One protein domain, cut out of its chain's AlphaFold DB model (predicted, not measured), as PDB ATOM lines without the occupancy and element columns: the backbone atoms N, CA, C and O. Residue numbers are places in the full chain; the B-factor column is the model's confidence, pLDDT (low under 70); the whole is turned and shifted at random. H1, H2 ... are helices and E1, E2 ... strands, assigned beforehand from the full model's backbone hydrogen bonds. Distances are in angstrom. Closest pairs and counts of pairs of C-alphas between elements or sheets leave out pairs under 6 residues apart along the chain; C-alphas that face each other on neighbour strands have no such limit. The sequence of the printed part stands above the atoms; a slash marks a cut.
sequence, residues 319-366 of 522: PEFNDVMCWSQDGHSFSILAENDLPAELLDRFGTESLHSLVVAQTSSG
ATOM      1  N   PRO A 319     246.253 208.465 180.095       75.69
ATOM      2  CA  PRO A 319     245.645 209.256 181.158       75.69
ATOM      3  C   PRO A 319     244.930 210.520 180.657       75.69
ATOM      4  O   PRO A 319     244.116 211.058 181.406       75.69
ATOM      5  N   GLU A 320     245.183 210.987 179.427       80.50
ATOM      6  CA  GLU A 320     244.474 212.137 178.844       80.50
ATOM      7  C   GLU A 320     242.992 211.832 178.551       80.50
ATOM      8  O   GLU A 320     242.171 212.748 178.536       80.50
ATOM      9  N   PHE A 321     242.620 210.554 178.382       80.38
ATOM     10  CA  PHE A 321     241.247 210.137 178.056       80.38
ATOM     11  C   PHE A 321     240.490 209.491 179.222       80.38
ATOM     12  O   PHE A 321     239.309 209.180 179.075       80.38
ATOM     13  N   ASN A 322     241.108 209.354 180.397       80.38
ATOM     14  CA  ASN A 322     240.539 208.650 181.555       80.38
ATOM     15  C   ASN A 322     239.216 209.268 182.081       80.38
ATOM     16  O   ASN A 322     238.363 208.555 182.601       80.38
ATOM     17  N   ASP A 323     238.988 210.572 181.887       78.75
ATOM     18  CA  ASP A 323     237.714 211.241 182.224       78.75
ATOM     19  C   ASP A 323     236.575 210.946 181.215       78.75
ATOM     20  O   ASP A 323     235.411 211.270 181.458       78.75
ATOM     21  N   VAL A 324     236.897 210.343 180.065       81.69
ATOM     22  CA  VAL A 324     236.004 210.137 178.907       81.69
ATOM     23  C   VAL A 324     235.772 208.654 178.636       81.69
ATOM     24  O   VAL A 324     234.640 208.234 178.383       81.69
ATOM     25  N   MET A 325     236.843 207.867 178.659       84.19
ATOM     26  CA  MET A 325     236.849 206.438 178.405       84.19
ATOM     27  C   MET A 325     237.899 205.797 179.316       84.19
ATOM     28  O   MET A 325     239.095 205.979 179.111       84.19
ATOM     29  N   CYS A 326     237.454 205.060 180.330       81.94
ATOM     30  CA  CYS A 326     238.334 204.467 181.332       81.94
ATOM     31  C   CYS A 326     238.145 202.959 181.439       81.94
ATOM     32  O   CYS A 326     237.061 202.414 181.218       81.94
ATOM     33  N   TRP A 327     239.203 202.270 181.844       81.75
ATOM     34  CA  TRP A 327     239.110 200.884 182.271       81.75
ATOM     35  C   TRP A 327     238.331 200.745 183.592       81.75
ATOM     36  O   TRP A 327     238.449 201.576 184.492       81.75
ATOM     37  N   SER A 328     237.555 199.666 183.736       78.69
ATOM     38  CA  SER A 328     236.912 199.316 185.007       78.69
ATOM     39  C   SER A 328     237.941 198.925 186.070       78.69
ATOM     40  O   SER A 328     239.032 198.447 185.759       78.69
ATOM     41  N   GLN A 329     237.573 199.076 187.345       66.19
ATOM     42  CA  GLN A 329     238.462 198.817 188.488       66.19
ATOM     43  C   GLN A 329     238.960 197.359 188.579       66.19
ATOM     44  O   GLN A 329     240.007 197.106 189.169       66.19
ATOM     45  N   ASP A 330     238.227 196.405 188.001       57.59
ATOM     46  CA  ASP A 330     238.623 194.995 187.906       57.59
ATOM     47  C   ASP A 330     239.497 194.678 186.678       57.59
ATOM     48  O   ASP A 330     239.967 193.557 186.538       57.59
ATOM     49  N   GLY A 331     239.717 195.639 185.777       69.75
ATOM     50  CA  GLY A 331     240.495 195.458 184.557       69.75
ATOM     51  C   GLY A 331     239.809 194.649 183.444       69.75
ATOM     52  O   GLY A 331     240.418 194.471 182.387       69.75
ATOM     53  N   HIS A 332     238.565 194.191 183.618       64.94
ATOM     54  CA  HIS A 332     237.897 193.276 182.678       64.94
ATOM     55  C   HIS A 332     236.925 193.943 181.695       64.94
ATOM     56  O   HIS A 332     236.505 193.318 180.722       64.94
ATOM     57  N   SER A 333     236.589 195.214 181.904       77.06
ATOM     58  CA  SER A 333     235.746 196.009 181.005       77.06
ATOM     59  C   SER A 333     236.255 197.451 180.903       77.06
ATOM     60  O   SER A 333     237.227 197.828 181.559       77.06
ATOM     61  N   PHE A 334     235.609 198.271 180.076       83.31
ATOM     62  CA  PHE A 334     235.786 199.722 180.076       83.31
ATOM     63  C   PHE A 334     234.431 200.424 180.105       83.31
ATOM     64  O   PHE A 334     233.421 199.874 179.663       83.31
ATOM     65  N   SER A 335     234.421 201.650 180.620       80.94
ATOM     66  CA  SER A 335     233.271 202.549 180.613       80.94
ATOM     67  C   SER A 335     233.549 203.724 179.687       80.94
ATOM     68  O   SER A 335     234.595 204.360 179.787       80.94
ATOM     69  N   ILE A 336     232.594 204.045 178.813       83.12
ATOM     70  CA  ILE A 336     232.531 205.360 178.171       83.12
ATOM     71  C   ILE A 336     231.728 206.252 179.122       83.12
ATOM     72  O   ILE A 336     230.545 206.001 179.346       83.12
ATOM     73  N   LEU A 337     232.386 207.243 179.719       78.25
ATOM     74  CA  LEU A 337     231.804 208.163 180.702       78.25
ATOM     75  C   LEU A 337     231.145 209.385 180.040       78.25
ATOM     76  O   LEU A 337     230.253 210.003 180.620       78.25
ATOM     77  N   ALA A 338     231.547 209.718 178.812       71.50
ATOM     78  CA  ALA A 338     230.922 210.771 178.019       71.50
ATOM     79  C   ALA A 338     229.587 210.296 177.414       71.50
ATOM     80  O   ALA A 338     229.566 209.564 176.426       71.50
ATOM     81  N   GLU A 339     228.456 210.731 177.985       58.47
ATOM     82  CA  GLU A 339     227.122 210.232 177.597       58.47
ATOM     83  C   GLU A 339     226.682 210.573 176.157       58.47
ATOM     84  O   GLU A 339     225.795 209.898 175.637       58.47
ATOM     85  N   ASN A 340     227.238 211.612 175.514       57.12
ATOM     86  CA  ASN A 340     226.828 212.033 174.159       57.12
ATOM     87  C   ASN A 340     227.974 212.546 173.262       57.12
ATOM     88  O   ASN A 340     227.995 212.205 172.081       57.12
ATOM     89  N   ASP A 341     228.922 213.328 173.794       66.25
ATOM     90  CA  ASP A 341     230.004 213.951 173.014       66.25
ATOM     91  C   ASP A 341     231.376 213.346 173.368       66.25
ATOM     92  O   ASP A 341     231.936 213.631 174.426       66.25
ATOM     93  N   LEU A 342     231.933 212.521 172.475       73.69
ATOM     94  CA  LEU A 342     233.337 212.090 172.550       73.69
ATOM     95  C   LEU A 342     234.267 213.191 171.995       73.69
ATOM     96  O   LEU A 342     233.896 213.841 171.014       73.69
ATOM     97  N   PRO A 343     235.487 213.375 172.543       78.69
ATOM     98  CA  PRO A 343     236.486 214.282 171.985       78.69
ATOM     99  C   PRO A 343     236.799 213.957 170.525       78.69
ATOM    100  O   PRO A 343     236.925 212.787 170.149       78.69
ATOM    101  N   ALA A 344     236.989 214.998 169.715       75.88
ATOM    102  CA  ALA A 344     237.360 214.836 168.315       75.88
ATOM    103  C   ALA A 344     238.724 214.137 168.170       75.88
ATOM    104  O   ALA A 344     238.883 213.323 167.268       75.88
ATOM    105  N   GLU A 345     239.670 214.377 169.088       78.19
ATOM    106  CA  GLU A 345     240.973 213.700 169.106       78.19
ATOM    107  C   GLU A 345     240.852 212.183 169.351       78.19
ATOM    108  O   GLU A 345     241.592 211.397 168.760       78.19
ATOM    109  N   LEU A 346     239.900 211.753 170.189       77.19
ATOM    110  CA  LEU A 346     239.637 210.333 170.449       77.19
ATOM    111  C   LEU A 346     238.981 209.671 169.232       77.19
ATOM    112  O   LEU A 346     239.370 208.577 168.826       77.19
ATOM    113  N   LEU A 347     238.003 210.345 168.622       77.44
ATOM    114  CA  LEU A 347     237.327 209.872 167.414       77.44
ATOM    115  C   LEU A 347     238.288 209.745 166.214       77.44
ATOM    116  O   LEU A 347     238.225 208.743 165.494       77.44
ATOM    117  N   ASP A 348     239.220 210.694 166.059       79.81
ATOM    118  CA  ASP A 348     240.288 210.677 165.048       79.81
ATOM    119  C   ASP A 348     241.292 209.531 165.277       79.81
ATOM    120  O   ASP A 348     241.587 208.797 164.333       79.81
ATOM    121  N   ARG A 349     241.716 209.267 166.529       77.38
ATOM    122  CA  ARG A 349     242.545 208.086 166.871       77.38
ATOM    123  C   ARG A 349     241.914 206.762 166.416       77.38
ATOM    124  O   ARG A 349     242.628 205.875 165.950       77.38
ATOM    125  N   PHE A 350     240.590 206.622 166.512       74.06
ATOM    126  CA  PHE A 350     239.868 205.441 166.016       74.06
ATOM    127  C   PHE A 350     239.570 205.465 164.506       74.06
ATOM    128  O   PHE A 350     239.110 204.457 163.966       74.06
ATOM    129  N   GLY A 351     239.803 206.584 163.811       74.38
ATOM    130  CA  GLY A 351     239.420 206.767 162.409       74.38
ATOM    131  C   GLY A 351     237.900 206.765 162.198       74.38
ATOM    132  O   GLY A 351     237.416 206.252 161.187       74.38
ATOM    133  N   THR A 352     237.133 207.283 163.163       72.88
ATOM    134  CA  THR A 352     235.660 207.234 163.173       72.88
ATOM    135  C   THR A 352     235.030 208.607 163.373       72.88
ATOM    136  O   THR A 352     235.524 209.410 164.145       72.88
ATOM    137  N   GLU A 353     233.878 208.860 162.746       71.88
ATOM    138  CA  GLU A 353     233.146 210.133 162.894       71.88
ATOM    139  C   GLU A 353     232.058 210.103 163.991       71.88
ATOM    140  O   GLU A 353     231.361 211.095 164.191       71.88
ATOM    141  N   SER A 354     231.840 208.973 164.683       72.69
ATOM    142  CA  SER A 354     230.787 208.872 165.709       72.69
ATOM    143  C   SER A 354     230.971 207.722 166.706       72.69
ATOM    144  O   SER A 354     231.504 206.663 166.365       72.69
ATOM    145  N   LEU A 355     230.388 207.880 167.903       69.56
ATOM    146  CA  LEU A 355     230.257 206.820 168.913       69.56
ATOM    147  C   LEU A 355     229.520 205.579 168.368       69.56
ATOM    148  O   LEU A 355     229.862 204.455 168.722       69.56
ATOM    149  N   HIS A 356     228.556 205.746 167.456       73.00
ATOM    150  CA  HIS A 356     227.883 204.613 166.812       73.00
ATOM    151  C   HIS A 356     228.861 203.788 165.957       73.00
ATOM    152  O   HIS A 356     228.841 202.560 166.006       73.00
ATOM    153  N   SER A 357     229.742 204.442 165.194       73.31
ATOM    154  CA  SER A 357     230.792 203.761 164.423       73.31
ATOM    155  C   SER A 357     231.772 203.018 165.339       73.31
ATOM    156  O   SER A 357     232.139 201.883 165.042       73.31
ATOM    157  N   LEU A 358     232.129 203.620 166.479       74.12
ATOM    158  CA  LEU A 358     232.987 203.019 167.505       74.12
ATOM    159  C   LEU A 358     232.360 201.749 168.121       74.12
ATOM    160  O   LEU A 358     233.015 200.713 168.193       74.12
ATOM    161  N   VAL A 359     231.071 201.785 168.481       74.56
ATOM    162  CA  VAL A 359     230.335 200.620 169.018       74.56
ATOM    163  C   VAL A 359     230.148 199.515 167.965       74.56
ATOM    164  O   VAL A 359     230.226 198.326 168.286       74.56
ATOM    165  N   VAL A 360     229.966 199.870 166.687       73.69
ATOM    166  CA  VAL A 360     229.935 198.894 165.581       73.69
ATOM    167  C   VAL A 360     231.308 198.239 165.381       73.69
ATOM    168  O   VAL A 360     231.373 197.030 165.165       73.69
ATOM    169  N   ALA A 361     232.409 198.983 165.510       65.12
ATOM    170  CA  ALA A 361     233.760 198.422 165.457       65.12
ATOM    171  C   ALA A 361     234.063 197.516 166.668       65.12
ATOM    172  O   ALA A 361     234.610 196.423 166.498       65.12
ATOM    173  N   GLN A 362     233.623 197.901 167.872       71.88
ATOM    174  CA  GLN A 362     233.732 197.094 169.093       71.88
ATOM    175  C   GLN A 362     232.968 195.762 168.981       71.88
ATOM    176  O   GLN A 362     233.519 194.699 169.259       71.88
ATOM    177  N   THR A 363     231.711 195.792 168.534       71.69
ATOM    178  CA  THR A 363     230.914 194.563 168.353       71.69
ATOM    179  C   THR A 363     231.446 193.698 167.208       71.69
ATOM    180  O   THR A 363     231.465 192.475 167.320       71.69
ATOM    181  N   SER A 364     231.990 194.313 166.151       68.62
ATOM    182  CA  SER A 364     232.670 193.606 165.049       68.62
ATOM    183  C   SER A 364     234.030 193.003 165.439       68.62
ATOM    184  O   SER A 364     234.533 192.137 164.726       68.62
ATOM    185  N   SER A 365     234.617 193.429 166.563       61.00
ATOM    186  CA  SER A 365     235.820 192.837 167.177       61.00
ATOM    187  C   SER A 365     235.503 191.909 168.364       61.00
ATOM    188  O   SER A 365     236.416 191.433 169.031       61.00
ATOM    189  N   GLY A 366     234.222 191.590 168.592       56.09
ATOM    190  CA  GLY A 366     233.768 190.596 169.574       56.09
ATOM    191  C   GLY A 366     233.399 191.143 170.958       56.09
ATOM    192  O   GLY A 366     233.032 190.362 171.834       56.09
TER     193      GLY A 366
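AT A GLANCE: This is residues 319 to 366 of the 522 residues of an uncharacterized protein of Aspergillus awamori (UniProt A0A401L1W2). A small hairpin of two short strands, E1 and E2, makes one arm of an open V, and the two helices make the other, the short H1 near its base and the longer H2 following it at a shallow tilt, the same way along the chain. The turn of the hairpin, residues 328 to 333, sticks out free, and the two arms stay apart. The printed part has 48 residues, with two strands and then two helices along the chain; the class is mixed, helices and strands, though under half of the residues are in named elements. The sheet is E1 - E2, antiparallel; the whole is compact, with a radius of gyration of the C-alphas of 10.9 A, and spans 29 by 25 by 18 A.

HOW THE PARTS SIT: Look first at E1, residues 325 to 327, and E2, residues 334 to 336, a hairpin of antiparallel neighbours at 162 degrees. C-alphas 327 and 334 face each other at 4.1 A; N 326 and O 335 are within hydrogen-bond range at 3.0 A, N 335 and O 326 at 2.8 A. Next find H1, residues 344 to 349, and H2, residues 355 to 364. They are close but not clearly touching: their closest C-alphas, those of Leu 347 and Leu 355, are 7.8 A apart. They run the same way at a shallow tilt of 23 degrees. H2 is apart from E1 and E2, and H1 is apart from E1. In H1 and H2 every O i to N i+4 pair is within hydrogen-bond range.

IN THESE COORDINATES: Find C-alpha 325 at (236.849, 206.438, 178.405), where E1 begins; it is 7.1 A long and E2 is 6.8 A. H1 begins at C-alpha 344, (237.360, 214.836, 168.315), and measures 8.6 A. H2 runs 14.0 A to C-alpha 364 at (232.670, 193.606, 165.049).

THE WHOLE: The C-alphas of Asp 330 and Glu 353, the two farthest apart, are 29.7 A from each other. The printed part has no cut; H1 to H2 is a tight link, and the other two are short. Mean pLDDT of the printed part is 73.7, and 12 residues are under 70, among them 329 to 332 and 364 to 366.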